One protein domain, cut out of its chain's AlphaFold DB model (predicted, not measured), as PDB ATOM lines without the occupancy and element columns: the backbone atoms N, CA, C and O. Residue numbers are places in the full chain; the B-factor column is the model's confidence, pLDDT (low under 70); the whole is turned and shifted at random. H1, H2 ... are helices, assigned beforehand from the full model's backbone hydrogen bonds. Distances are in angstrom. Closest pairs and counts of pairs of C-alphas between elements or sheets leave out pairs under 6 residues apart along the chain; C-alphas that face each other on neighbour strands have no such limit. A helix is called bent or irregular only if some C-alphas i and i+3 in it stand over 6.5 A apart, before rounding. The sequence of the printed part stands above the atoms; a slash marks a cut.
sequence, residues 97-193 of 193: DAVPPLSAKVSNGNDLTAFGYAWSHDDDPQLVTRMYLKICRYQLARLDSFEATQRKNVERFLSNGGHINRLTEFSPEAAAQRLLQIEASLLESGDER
ATOM      1  N   ASP A  97       5.798 -33.914   8.015       97.75
ATOM      2  CA  ASP A  97       6.175 -35.222   7.470       97.75
ATOM      3  C   ASP A  97       6.628 -36.187   8.584       97.75
ATOM      4  O   ASP A  97       6.428 -37.397   8.486       97.75
ATOM      5  N   ALA A  98       7.190 -35.661   9.679       98.00
ATOM      6  CA  ALA A  98       7.617 -36.451  10.837       98.00
ATOM      7  C   ALA A  98       6.448 -36.891  11.746       98.00
ATOM      8  O   ALA A  98       6.565 -37.856  12.507       98.00
ATOM      9  N   VAL A  99       5.302 -36.206  11.689       98.00
ATOM     10  CA  VAL A  99       4.171 -36.442  12.603       98.00
ATOM     11  C   VAL A  99       3.495 -37.806  12.408       98.00
ATOM     12  O   VAL A  99       3.303 -38.497  13.415       98.00
ATOM     13  N   PRO A 100       3.128 -38.248  11.187       97.62
ATOM     14  CA  PRO A 100       2.531 -39.567  10.988       97.62
ATOM     15  C   PRO A 100       3.365 -40.733  11.556       97.62
ATOM     16  O   PRO A 100       2.793 -41.523  12.318       97.62
ATOM     17  N   PRO A 101       4.682 -40.851  11.291       97.06
ATOM     18  CA  PRO A 101       5.479 -41.947  11.840       97.06
ATOM     19  C   PRO A 101       5.679 -41.849  13.361       97.06
ATOM     20  O   PRO A 101       5.613 -42.868  14.056       97.06
ATOM     21  N   LEU A 102       5.810 -40.644  13.928       97.25
ATOM     22  CA  LEU A 102       5.813 -40.451  15.387       97.25
ATOM     23  C   LEU A 102       4.487 -40.892  16.025       97.25
ATOM     24  O   LEU A 102       4.474 -41.589  17.042       97.25
ATOM     25  N   SER A 103       3.359 -40.551  15.398       97.25
ATOM     26  CA  SER A 103       2.042 -41.019  15.829       97.25
ATOM     27  C   SER A 103       1.928 -42.543  15.749       97.25
ATOM     28  O   SER A 103       1.330 -43.145  16.643       97.25
ATOM     29  N   ALA A 104       2.487 -43.168  14.708       96.56
ATOM     30  CA  ALA A 104       2.507 -44.620  14.568       96.56
ATOM     31  C   ALA A 104       3.283 -45.274  15.722       96.56
ATOM     32  O   ALA A 104       2.742 -46.168  16.378       96.56
ATOM     33  N   LYS A 105       4.478 -44.762  16.057       95.69
ATOM     34  CA  LYS A 105       5.264 -45.208  17.224       95.69
ATOM     35  C   LYS A 105       4.451 -45.127  18.523       95.69
ATOM     36  O   LYS A 105       4.336 -46.125  19.231       95.69
ATOM     37  N   VAL A 106       3.797 -43.998  18.801       96.06
ATOM     38  CA  VAL A 106       2.942 -43.860  19.998       96.06
ATOM     39  C   VAL A 106       1.790 -44.861  19.994       96.06
ATOM     40  O   VAL A 106       1.530 -45.502  21.010       96.06
ATOM     41  N   SER A 107       1.100 -45.032  18.863       97.00
ATOM     42  CA  SER A 107      -0.012 -45.984  18.768       97.00
ATOM     43  C   SER A 107       0.445 -47.432  18.990       97.00
ATOM     44  O   SER A 107      -0.267 -48.215  19.620       97.00
ATOM     45  N   ASN A 108       1.680 -47.767  18.609       95.38
ATOM     46  CA  ASN A 108       2.306 -49.063  18.881       95.38
ATOM     47  C   ASN A 108       2.833 -49.197  20.322       95.38
ATOM     48  O   ASN A 108       3.258 -50.277  20.726       95.38
ATOM     49  N   GLY A 109       2.729 -48.140  21.133       94.06
ATOM     50  CA  GLY A 109       3.112 -48.135  22.543       94.06
ATOM     51  C   GLY A 109       4.578 -47.786  22.793       94.06
ATOM     52  O   GLY A 109       5.045 -47.961  23.917       94.06
ATOM     53  N   ASN A 110       5.294 -47.295  21.779       93.69
ATOM     54  CA  ASN A 110       6.666 -46.829  21.926       93.69
ATOM     55  C   ASN A 110       6.711 -45.508  22.706       93.69
ATOM     56  O   ASN A 110       5.838 -44.648  22.565       93.69
ATOM     57  N   ASP A 111       7.769 -45.345  23.497       90.31
ATOM     58  CA  ASP A 111       8.091 -44.087  24.161       90.31
ATOM     59  C   ASP A 111       8.815 -43.133  23.194       90.31
ATOM     60  O   ASP A 111       9.644 -43.560  22.391       90.31
ATOM     61  N   LEU A 112       8.499 -41.839  23.278       92.31
ATOM     62  CA  LEU A 112       9.137 -40.775  22.502       92.31
ATOM     63  C   LEU A 112      10.152 -39.960  23.322       92.31
ATOM     64  O   LEU A 112      10.692 -38.985  22.804       92.31
ATOM     65  N   THR A 113      10.434 -40.334  24.575       89.75
ATOM     66  CA  THR A 113      11.363 -39.600  25.455       89.75
ATOM     67  C   THR A 113      12.727 -39.344  24.809       89.75
ATOM     68  O   THR A 113      13.267 -38.255  24.975       89.75
ATOM     69  N   ALA A 114      13.267 -40.290  24.032       88.81
ATOM     70  CA  ALA A 114      14.546 -40.105  23.339       88.81
ATOM     71  C   ALA A 114      14.509 -38.946  22.324       88.81
ATOM     72  O   ALA A 114      15.412 -38.116  22.319       88.81
ATOM     73  N   PHE A 115      13.432 -38.834  21.536       90.19
ATOM     74  CA  PHE A 115      13.222 -37.695  20.638       90.19
ATOM     75  C   PHE A 115      13.058 -36.392  21.423       90.19
ATOM     76  O   PHE A 115      13.689 -35.391  21.105       90.19
ATOM     77  N   GLY A 116      12.257 -36.418  22.494       87.62
ATOM     78  CA  GLY A 116      12.073 -35.255  23.363       87.62
ATOM     79  C   GLY A 116      13.390 -34.752  23.964       87.62
ATOM     80  O   GLY A 116      13.618 -33.547  23.994       87.62
ATOM     81  N   TYR A 117      14.266 -35.664  24.391       86.50
ATOM     82  CA  TYR A 117      15.597 -35.334  24.898       86.50
ATOM     83  C   TYR A 117      16.505 -34.767  23.802       86.50
ATOM     84  O   TYR A 117      17.192 -33.781  24.047       86.50
ATOM     85  N   ALA A 118      16.504 -35.346  22.597       87.38
ATOM     86  CA  ALA A 118      17.295 -34.824  21.482       87.38
ATOM     87  C   ALA A 118      16.893 -33.378  21.143       87.38
ATOM     88  O   ALA A 118      17.738 -32.491  21.087       87.38
ATOM     89  N   TRP A 119      15.592 -33.114  21.026       90.31
ATOM     90  CA  TRP A 119      15.077 -31.796  20.646       90.31
ATOM     91  C   TRP A 119      15.178 -30.745  21.756       90.31
ATOM     92  O   TRP A 119      15.165 -29.555  21.461       90.31
ATOM     93  N   SER A 120      15.258 -31.136  23.033       84.50
ATOM     94  CA  SER A 120      15.369 -30.170  24.136       84.50
ATOM     95  C   SER A 120      16.745 -29.510  24.243       84.50
ATOM     96  O   SER A 120      16.888 -28.541  24.985       84.50
ATOM     97  N   HIS A 121      17.756 -30.067  23.571       79.56
ATOM     98  CA  HIS A 121      19.136 -29.570  23.583       79.56
ATOM     99  C   HIS A 121      19.508 -28.814  22.302       79.56
ATOM    100  O   HIS A 121      20.668 -28.447  22.139       79.56
ATOM    101  N   ASP A 122      18.538 -28.600  21.417       79.06
ATOM    102  CA  ASP A 122      18.713 -27.878  20.162       79.06
ATOM    103  C   ASP A 122      18.492 -26.361  20.351       79.06
ATOM    104  O   ASP A 122      18.030 -25.903  21.403       79.06
ATOM    105  N   ASP A 123      18.796 -25.569  19.324       83.12
ATOM    106  CA  ASP A 123      18.709 -24.100  19.341       83.12
ATOM    107  C   ASP A 123      17.268 -23.576  19.518       83.12
ATOM    108  O   ASP A 123      17.044 -22.413  19.885       83.12
ATOM    109  N   ASP A 124      16.269 -24.433  19.285       86.69
ATOM    110  CA  ASP A 124      14.856 -24.121  19.447       86.69
ATOM    111  C   ASP A 124      14.258 -24.751  20.722       86.69
ATOM    112  O   ASP A 124      13.764 -25.884  20.697       86.69
ATOM    113  N   PRO A 125      14.184 -23.998  21.838       84.12
ATOM    114  CA  PRO A 125      13.687 -24.521  23.112       84.12
ATOM    115  C   PRO A 125      12.193 -24.873  23.090       84.12
ATOM    116  O   PRO A 125      11.684 -25.492  24.025       84.12
ATOM    117  N   GLN A 126      11.461 -24.463  22.050       89.88
ATOM    118  CA  GLN A 126      10.035 -24.727  21.899       89.88
ATOM    119  C   GLN A 126       9.741 -25.922  20.981       89.88
ATOM    120  O   GLN A 126       8.581 -26.347  20.903       89.88
ATOM    121  N   LEU A 127      10.748 -26.499  20.312       91.88
ATOM    122  CA  LEU A 127      10.568 -27.589  19.349       91.88
ATOM    123  C   LEU A 127       9.844 -28.796  19.958       91.88
ATOM    124  O   LEU A 127       8.872 -29.280  19.374       91.88
ATOM    125  N   VAL A 128      10.247 -29.223  21.161       92.25
ATOM    126  CA  VAL A 128       9.614 -30.337  21.892       92.25
ATOM    127  C   VAL A 128       8.112 -30.105  22.052       92.25
ATOM    128  O   VAL A 128       7.301 -30.966  21.702       92.25
ATOM    129  N   THR A 129       7.726 -28.923  22.533       91.69
ATOM    130  CA  THR A 129       6.320 -28.577  22.761       91.69
ATOM    131  C   THR A 129       5.539 -28.497  21.452       91.69
ATOM    132  O   THR A 129       4.425 -29.021  21.371       91.69
ATOM    133  N   ARG A 130       6.111 -27.901  20.397       92.56
ATOM    134  CA  ARG A 130       5.450 -27.825  19.084       92.56
ATOM    135  C   ARG A 130       5.249 -29.208  18.465       92.56
ATOM    136  O   ARG A 130       4.165 -29.480  17.947       92.56
ATOM    137  N   MET A 131       6.244 -30.090  18.552       95.19
ATOM    138  CA  MET A 131       6.119 -31.468  18.071       95.19
ATOM    139  C   MET A 131       5.084 -32.252  18.872       95.19
ATOM    140  O   MET A 131       4.221 -32.897  18.279       95.19
ATOM    141  N   TYR A 132       5.093 -32.127  20.201       94.31
ATOM    142  CA  TYR A 132       4.069 -32.716  21.060       94.31
ATOM    143  C   TYR A 132       2.654 -32.278  20.641       94.31
ATOM    144  O   TYR A 132       1.792 -33.126  20.400       94.31
ATOM    145  N   LEU A 133       2.424 -30.969  20.460       94.75
ATOM    146  CA  LEU A 133       1.137 -30.429  20.008       94.75
ATOM    147  C   LEU A 133       0.717 -30.995  18.645       94.75
ATOM    148  O   LEU A 133      -0.439 -31.396  18.482       94.75
ATOM    149  N   LYS A 134       1.636 -31.054  17.672       96.62
ATOM    150  CA  LYS A 134       1.361 -31.610  16.338       96.62
ATOM    151  C   LYS A 134       0.966 -33.089  16.403       96.62
ATOM    152  O   LYS A 134      -0.048 -33.463  15.812       96.62
ATOM    153  N   ILE A 135       1.696 -33.909  17.163       97.25
ATOM    154  CA  ILE A 135       1.390 -35.338  17.344       97.25
ATOM    155  C   ILE A 135       0.022 -35.511  18.004       97.25
ATOM    156  O   ILE A 135      -0.812 -36.265  17.501       97.25
ATOM    157  N   CYS A 136      -0.249 -34.786  19.094       96.75
ATOM    158  CA  CYS A 136      -1.532 -34.875  19.786       96.75
ATOM    159  C   CYS A 136      -2.707 -34.468  18.888       96.75
ATOM    160  O   CYS A 136      -3.730 -35.149  18.885       96.75
ATOM    161  N   ARG A 137      -2.570 -33.397  18.097       97.56
ATOM    162  CA  ARG A 137      -3.605 -32.966  17.140       97.56
ATOM    163  C   ARG A 137      -3.861 -34.013  16.067       97.56
ATOM    164  O   ARG A 137      -5.015 -34.348  15.808       97.56
ATOM    165  N   TYR A 138      -2.792 -34.548  15.484       98.38
ATOM    166  CA  TYR A 138      -2.884 -35.591  14.470       98.38
ATOM    167  C   TYR A 138      -3.592 -36.840  15.008       98.38
ATOM    168  O   TYR A 138      -4.482 -37.383  14.357       98.38
ATOM    169  N   GLN A 139      -3.249 -37.258  16.226       98.00
ATOM    170  CA  GLN A 139      -3.882 -38.391  16.890       98.00
ATOM    171  C   GLN A 139      -5.341 -38.133  17.246       98.00
ATOM    172  O   GLN A 139      -6.183 -38.990  16.996       98.00
ATOM    173  N   LEU A 140      -5.652 -36.960  17.799       97.75
ATOM    174  CA  LEU A 140      -7.011 -36.603  18.187       97.75
ATOM    175  C   LEU A 140      -7.948 -36.568  16.972       97.75
ATOM    176  O   LEU A 140      -9.039 -37.126  17.028       97.75
ATOM    177  N   ALA A 141      -7.494 -36.005  15.849       98.31
ATOM    178  CA  ALA A 141      -8.247 -35.985  14.592       98.31
ATOM    179  C   ALA A 141      -8.497 -37.386  14.001       98.31
ATOM    180  O   ALA A 141      -9.371 -37.558  13.154       98.31
ATOM    181  N   ARG A 142      -7.722 -38.386  14.431       98.38
ATOM    182  CA  ARG A 142      -7.755 -39.766  13.931       98.38
ATOM    183  C   ARG A 142      -8.150 -40.769  15.012       98.38
ATOM    184  O   ARG A 142      -7.995 -41.969  14.796       98.38
ATOM    185  N   LEU A 143      -8.650 -40.303  16.156       97.94
ATOM    186  CA  LEU A 143      -8.841 -41.129  17.346       97.94
ATOM    187  C   LEU A 143      -9.718 -42.362  17.072       97.94
ATOM    188  O   LEU A 143      -9.413 -43.462  17.528       97.94
ATOM    189  N   ASP A 144     -10.761 -42.185  16.260       98.06
ATOM    190  CA  ASP A 144     -11.702 -43.245  15.889       98.06
ATOM    191  C   ASP A 144     -11.176 -44.215  14.824       98.06
ATOM    192  O   ASP A 144     -11.811 -45.232  14.566       98.06
ATOM    193  N   SER A 145     -10.008 -43.941  14.235       97.75
ATOM    194  CA  SER A 145      -9.339 -44.851  13.294       97.75
ATOM    195  C   SER A 145      -8.388 -45.848  13.961       97.75
ATOM    196  O   SER A 145      -7.873 -46.734  13.284       97.75
ATOM    197  N   PHE A 146      -8.120 -45.702  15.264       97.56
ATOM    198  CA  PHE A 146      -7.230 -46.607  15.986       97.56
ATOM    199  C   PHE A 146      -7.990 -47.801  16.568       97.56
ATOM    200  O   PHE A 146      -9.019 -47.645  17.226       97.56
ATOM    201  N   GLU A 147      -7.415 -48.991  16.406       96.06
ATOM    202  CA  GLU A 147      -7.933 -50.233  16.982       96.06
ATOM    203  C   GLU A 147      -7.662 -50.322  18.492       96.06
ATOM    204  O   GLU A 147      -6.795 -49.628  19.020       96.06
ATOM    205  N   ALA A 148      -8.358 -51.212  19.204       95.69
ATOM    206  CA  ALA A 148      -8.398 -51.299  20.674       95.69
ATOM    207  C   ALA A 148      -7.089 -50.941  21.421       95.69
ATOM    208  O   ALA A 148      -7.046 -49.979  22.193       95.69
ATOM    209  N   THR A 149      -6.008 -51.700  21.206       97.25
ATOM    210  CA  THR A 149      -4.728 -51.465  21.902       97.25
ATOM    211  C   THR A 149      -4.064 -50.162  21.460       97.25
ATOM    212  O   THR A 149      -3.535 -49.432  22.300       97.25
ATOM    213  N   GLN A 150      -4.130 -49.841  20.165       97.81
ATOM    214  CA  GLN A 150      -3.574 -48.606  19.615       97.81
ATOM    215  C   GLN A 150      -4.282 -47.383  20.187       97.81
ATOM    216  O   GLN A 150      -3.628 -46.464  20.680       97.81
ATOM    217  N   ARG A 151      -5.617 -47.416  20.219       97.94
ATOM    218  CA  ARG A 151      -6.448 -46.372  20.808       97.94
ATOM    219  C   ARG A 151      -6.094 -46.167  22.272       97.94
ATOM    220  O   ARG A 151      -5.812 -45.046  22.666       97.94
ATOM    221  N   LYS A 152      -5.972 -47.237  23.063       97.56
ATOM    222  CA  LYS A 152      -5.554 -47.138  24.473       97.56
ATOM    223  C   LYS A 152      -4.174 -46.490  24.649       97.56
ATOM    224  O   LYS A 152      -3.941 -45.789  25.636       97.56
ATOM    225  N   ASN A 153      -3.227 -46.751  23.747       97.50
ATOM    226  CA  ASN A 153      -1.907 -46.115  23.786       97.50
ATOM    227  C   ASN A 153      -1.998 -44.621  23.445       97.50
ATOM    228  O   ASN A 153      -1.449 -43.797  24.176       97.50
ATOM    229  N   VAL A 154      -2.760 -44.276  22.406       97.62
ATOM    230  CA  VAL A 154      -3.031 -42.892  22.001       97.62
ATOM    231  C   VAL A 154      -3.744 -42.117  23.110       97.62
ATOM    232  O   VAL A 154      -3.275 -41.058  23.503       97.62
ATOM    233  N   GLU A 155      -4.816 -42.653  23.692       97.31
ATOM    234  CA  GLU A 155      -5.545 -42.021  24.801       97.31
ATOM    235  C   GLU A 155      -4.639 -41.792  26.014       97.31
ATOM    236  O   GLU A 155      -4.711 -40.748  26.660       97.31
ATOM    237  N   ARG A 156      -3.726 -42.726  26.310       95.69
ATOM    238  CA  ARG A 156      -2.734 -42.560  27.379       95.69
ATOM    239  C   ARG A 156      -1.755 -41.434  27.074       95.69
ATOM    240  O   ARG A 156      -1.470 -40.643  27.969       95.69
ATOM    241  N   PHE A 157      -1.263 -41.353  25.841       95.50
ATOM    242  CA  PHE A 157      -0.381 -40.275  25.400       95.50
ATOM    243  C   PHE A 157      -1.094 -38.918  25.446       95.50
ATOM    244  O   PHE A 157      -0.599 -37.985  26.071       95.50
ATOM    245  N   LEU A 158      -2.316 -38.842  24.913       95.12
ATOM    246  CA  LEU A 158      -3.197 -37.676  24.997       95.12
ATOM    247  C   LEU A 158      -3.631 -37.357  26.430       95.12
ATOM    248  O   LEU A 158      -3.996 -36.227  26.712       95.12
ATOM    249  N   SER A 159      -3.587 -38.299  27.367       94.56
ATOM    250  CA  SER A 159      -3.840 -38.016  28.785       94.56
ATOM    251  C   SER A 159      -2.591 -37.531  29.501       94.56
ATOM    252  O   SER A 159      -2.694 -36.751  30.450       94.56
ATOM    253  N   ASN A 160      -1.409 -37.939  29.038       86.75
ATOM    254  CA  ASN A 160      -0.141 -37.509  29.594       86.75
ATOM    255  C   ASN A 160       0.071 -36.028  29.267       86.75
ATOM    256  O   ASN A 160       0.022 -35.633  28.108       86.75
ATOM    257  N   GLY A 161       0.214 -35.190  30.291       67.19
ATOM    258  CA  GLY A 161       0.217 -33.736  30.122       67.19
ATOM    259  C   GLY A 161       1.563 -33.152  29.696       67.19
ATOM    260  O   GLY A 161       1.689 -31.934  29.614       67.19
ATOM    261  N   GLY A 162       2.572 -33.995  29.447       69.94
ATOM    262  CA  GLY A 162       3.946 -33.528  29.285       69.94
ATOM    263  C   GLY A 162       4.362 -32.727  30.522       69.94
ATOM    264  O   GLY A 162       4.415 -33.280  31.619       69.94
ATOM    265  N   HIS A 163       4.586 -31.421  30.342       58.66
ATOM    266  CA  HIS A 163       4.945 -30.462  31.397       58.66
ATOM    267  C   HIS A 163       3.747 -29.796  32.112       58.66
ATOM    268  O   HIS A 163       3.952 -29.035  33.055       58.66
ATOM    269  N   ILE A 164       2.505 -30.059  31.688       63.16
ATOM    270  CA  ILE A 164       1.269 -29.477  32.247       63.16
ATOM    271  C   ILE A 164       0.388 -30.587  32.854       63.16
ATOM    272  O   ILE A 164       0.636 -31.776  32.661       63.16
ATOM    273  N   ASN A 165      -0.622 -30.209  33.646       76.75
ATOM    274  CA  ASN A 165      -1.538 -31.113  34.349       76.75
ATOM    275  C   ASN A 165      -2.011 -32.296  33.481       76.75
ATOM    276  O   ASN A 165      -2.644 -32.140  32.431       76.75
ATOM    277  N   ARG A 166      -1.723 -33.505  33.967       86.81
ATOM    278  CA  ARG A 166      -2.221 -34.767  33.413       86.81
ATOM    279  C   ARG A 166      -3.747 -34.835  33.546       86.81
ATOM    280  O   ARG A 166      -4.294 -34.437  34.571       86.81
ATOM    281  N   LEU A 167      -4.422 -35.401  32.545       89.19
ATOM    282  CA  LEU A 167      -5.851 -35.705  32.655       89.19
ATOM    283  C   LEU A 167      -6.056 -36.921  33.568       89.19
ATOM    284  O   LEU A 167      -5.418 -37.961  33.378       89.19
ATOM    285  N   THR A 168      -6.936 -36.791  34.563       87.81
ATOM    286  CA  THR A 168      -7.333 -37.902  35.446       87.81
ATOM    287  C   THR A 168      -8.224 -38.900  34.717       87.81
ATOM    288  O   THR A 168      -8.062 -40.105  34.891       87.81
ATOM    289  N   GLU A 169      -9.113 -38.393  33.866       92.06
ATOM    290  CA  GLU A 169      -9.987 -39.159  32.982       92.06
ATOM    291  C   GLU A 169      -9.864 -38.606  31.563       92.06
ATOM    292  O   GLU A 169      -9.780 -37.392  31.361       92.06
ATOM    293  N   PHE A 170      -9.811 -39.499  30.578       95.19
ATOM    294  CA  PHE A 170      -9.689 -39.106  29.182       95.19
ATOM    295  C   PHE A 170     -11.063 -38.780  28.586       95.19
ATOM    296  O   PHE A 170     -11.971 -39.609  28.630       95.19
ATOM    297  N   SER A 171     -11.172 -37.618  27.940       97.00
ATOM    298  CA  SER A 171     -12.174 -37.363  26.904       97.00
ATOM    299  C   SER A 171     -11.547 -36.578  25.742       97.00
ATOM    300  O   SER A 171     -10.600 -35.811  25.973       97.00
ATOM    301  N   PRO A 172     -12.049 -36.733  24.500       96.81
ATOM    302  CA  PRO A 172     -11.572 -35.957  23.355       96.81
ATOM    303  C   PRO A 172     -11.642 -34.443  23.588       96.81
ATOM    304  O   PRO A 172     -10.707 -33.718  23.251       96.81
ATOM    305  N   GLU A 173     -12.713 -33.963  24.222       97.25
ATOM    306  CA  GLU A 173     -12.934 -32.545  24.516       97.25
ATOM    307  C   GLU A 173     -11.941 -32.025  25.561       97.25
ATOM    308  O   GLU A 173     -11.365 -30.952  25.381       97.25
ATOM    309  N   ALA A 174     -11.694 -32.795  26.627       95.44
ATOM    310  CA  ALA A 174     -10.725 -32.430  27.656       95.44
ATOM    311  C   ALA A 174      -9.297 -32.400  27.090       95.44
ATOM    312  O   ALA A 174      -8.527 -31.485  27.390       95.44
ATOM    313  N   ALA A 175      -8.955 -33.362  26.225       95.44
ATOM    314  CA  ALA A 175      -7.686 -33.364  25.508       95.44
ATOM    315  C   ALA A 175      -7.559 -32.130  24.603       95.44
ATOM    316  O   ALA A 175      -6.561 -31.418  24.696       95.44
ATOM    317  N   ALA A 176      -8.577 -31.820  23.793       95.75
ATOM    318  CA  ALA A 176      -8.590 -30.640  22.927       95.75
ATOM    319  C   ALA A 176      -8.406 -29.336  23.717       95.75
ATOM    320  O   ALA A 176      -7.549 -28.519  23.380       95.75
ATOM    321  N   GLN A 177      -9.173 -29.161  24.796       94.31
ATOM    322  CA  GLN A 177      -9.100 -27.974  25.644       94.31
ATOM    323  C   GLN A 177      -7.713 -27.813  26.269       94.31
ATOM    324  O   GLN A 177      -7.180 -26.704  26.314       94.31
ATOM    325  N   ARG A 178      -7.095 -28.910  26.709       92.94
ATOM    326  CA  ARG A 178      -5.731 -28.869  27.238       92.94
ATOM    327  C   ARG A 178      -4.713 -28.478  26.168       92.94
ATOM    328  O   ARG A 178      -3.827 -27.682  26.452       92.94
ATOM    329  N   LEU A 179      -4.826 -28.998  24.943       93.75
ATOM    330  CA  LEU A 179      -3.921 -28.611  23.851       93.75
ATOM    331  C   LEU A 179      -4.009 -27.107  23.546       93.75
ATOM    332  O   LEU A 179      -2.977 -26.492  23.292       93.75
ATOM    333  N   LEU A 180      -5.202 -26.506  23.640       93.38
ATOM    334  CA  LEU A 180      -5.376 -25.052  23.513       93.38
ATOM    335  C   LEU A 180      -4.673 -24.277  24.635       93.38
ATOM    336  O   LEU A 180      -4.081 -23.235  24.375       93.38
ATOM    337  N   GLN A 181      -4.705 -24.780  25.872       91.94
ATOM    338  CA  GLN A 181      -3.996 -24.153  26.994       91.94
ATOM    339  C   GLN A 181      -2.478 -24.188  26.793       91.94
ATOM    340  O   GLN A 181      -1.812 -23.179  26.995       91.94
ATOM    341  N   ILE A 182      -1.940 -25.331  26.354       91.25
ATOM    342  CA  ILE A 182      -0.506 -25.485  26.066       91.25
ATOM    343  C   ILE A 182      -0.079 -24.516  24.952       91.25
ATOM    344  O   ILE A 182       0.961 -23.873  25.060       91.25
ATOM    345  N   GLU A 183      -0.881 -24.393  23.891       91.19
ATOM    346  CA  GLU A 183      -0.604 -23.467  22.788       91.19
ATOM    347  C   GLU A 183      -0.655 -21.998  23.226       91.19
ATOM    348  O   GLU A 183       0.219 -21.227  22.842       91.19
ATOM    349  N   ALA A 184      -1.620 -21.618  24.070       90.56
ATOM    350  CA  ALA A 184      -1.688 -20.267  24.625       90.56
ATOM    351  C   ALA A 184      -0.425 -19.921  25.434       90.56
ATOM    352  O   ALA A 184       0.180 -18.878  25.205       90.56
ATOM    353  N   SER A 185       0.034 -20.833  26.299       87.50
ATOM    354  CA  SER A 185       1.278 -20.644  27.059       87.50
ATOM    355  C   SER A 185       2.523 -20.567  26.167       87.50
ATOM    356  O   SER A 185       3.480 -19.872  26.503       87.50
ATOM    357  N   LEU A 186       2.526 -21.258  25.022       86.12
ATOM    358  CA  LEU A 186       3.626 -21.175  24.059       86.12
ATOM    359  C   LEU A 186       3.736 -19.767  23.458       86.12
ATOM    360  O   LEU A 186       4.843 -19.235  23.365       86.12
ATOM    361  N   LEU A 187       2.599 -19.165  23.092       84.31
ATOM    362  CA  LEU A 187       2.537 -17.805  22.545       84.31
ATOM    363  C   LEU A 187       3.005 -16.767  23.569       84.31
ATOM    364  O   LEU A 187       3.835 -15.928  23.239       84.31
ATOM    365  N   GLU A 188       2.552 -16.884  24.820       85.19
ATOM    366  CA  GLU A 188       2.975 -15.995  25.912       85.19
ATOM    367  C   GLU A 188       4.495 -16.040  26.139       85.19
ATOM    368  O   GLU A 188       5.120 -15.005  26.342       85.19
ATOM    369  N   SER A 189       5.114 -17.221  26.033       78.44
ATOM    370  CA  SER A 189       6.572 -17.374  26.182       78.44
ATOM    371  C   SER A 189       7.398 -16.891  24.979       78.44
ATOM    372  O   SER A 189       8.613 -16.733  25.093       78.44
ATOM    373  N   GLY A 190       6.771 -16.706  23.812       65.00
ATOM    374  CA  GLY A 190       7.433 -16.252  22.585       65.00
ATOM    375  C   GLY A 190       7.594 -14.733  22.494       65.00
ATOM    376  O   GLY A 190       8.539 -14.272  21.861       65.00
ATOM    377  N   ASP A 191       6.720 -13.975  23.161       58.59
ATOM    378  CA  ASP A 191       6.715 -12.504  23.167       58.59
ATOM    379  C   ASP A 191       7.774 -11.884  24.109       58.59
ATOM    380  O   ASP A 191       7.960 -10.667  24.125       58.59
ATOM    381  N   GLU A 192       8.497 -12.695  24.890       54.22
ATOM    382  CA  GLU A 192       9.532 -12.236  25.834       54.22
ATOM    383  C   GLU A 192      10.960 -12.171  25.235       54.22
ATOM    384  O   GLU A 192      11.932 -12.001  25.978       54.22
ATOM    385  N   ARG A 193      11.116 -12.301  23.908       46.94
ATOM    386  CA  ARG A 193      12.405 -12.220  23.186       46.94
ATOM    387  C   ARG A 193      12.467 -11.030  22.235       46.94
ATOM    388  O   ARG A 193      13.559 -10.422  22.164       46.94
TER     389      ARG A 193
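AT A GLANCE: This is residues 97 to 193 of the 193 residues of the protein "Membrane or secreted protein" of Beggiatoa sp. PS (UniProt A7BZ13). This is an elongated helical body with H3 through its middle: H5, the longest helix, packs along one side of H3 and runs back the opposite way, while H1 crosses the other side steeply. H2 packs on the beginning of H3, and H4 folds back to meet the later part of H3. The printed part has 97 residues with five named helices, in the order H1, H2, H3, H4, H5, and no named strand; the class is all helix. The whole is compact, with a radius of gyration of the C-alphas of 13.4 A, and spans 44 by 26 by 22 A.

IN THESE COORDINATES: H1, residues 97 to 107, begins at C-alpha 97, (6.175, -35.222, 7.470), and is 16.8 A long; it is irregular, but only just: C-alphas 97 and 100 are 6.7 A apart. H2, residues 113 to 120, is 10.3 A long. H3, residues 127 to 141, starts at C-alpha 127, (10.568, -27.589, 19.349), and is 21.1 A long. H4, residues 148 to 159, is 16.2 A long. H5, residues 172 to 190, is 27.4 A long and ends at C-alpha 190, (7.433, -16.252, 22.585).

HOW THE PARTS SIT: H3 is the hub and touches the four other helices. H1 touches it at a steep tilt of 68 degrees, only just short of perpendicular, with the C-alphas of Val 99 and Ile 135 closest at 5.6 A. H2 touches residues 127 to 128 of H3 alone, at a steep tilt of 49 degrees; the closest C-alphas, of Gly 116 and Val 128, are 5.7 A apart. H3 and H4 form a helical hairpin at 44 degrees, residues 136 to 140 touching residues 154 to 158, with the C-alphas of Cys 136 and Leu 158 closest at 6.1 A. H5 touches H3 at a shallow tilt of 24 degrees, opposite ways, with the C-alphas of Leu 133 and Leu 179 closest at 6.6 A. H1 also touches H4, the closest C-alphas being those of Ser 107 and Gln 150, 4.5 A apart. H4 and H5 are close but not clearly touching, and H1 and H5 are apart. Every O i to N i+4 pair is within hydrogen-bond range in H2, H3, H4 and H5; in H1, 6 of 7 are.

THE WHOLE: The two C-alphas farthest apart are those of Ala 148 and Arg 193, 44.3 A. The printed part has no cut and ends at residue 193, the chain's last. The link from H4 to H5, residues 160 to 171, is long. The mean pLDDT of the printed part is 90.3, and residues 161 to 164 and 190 to 193 are under 70.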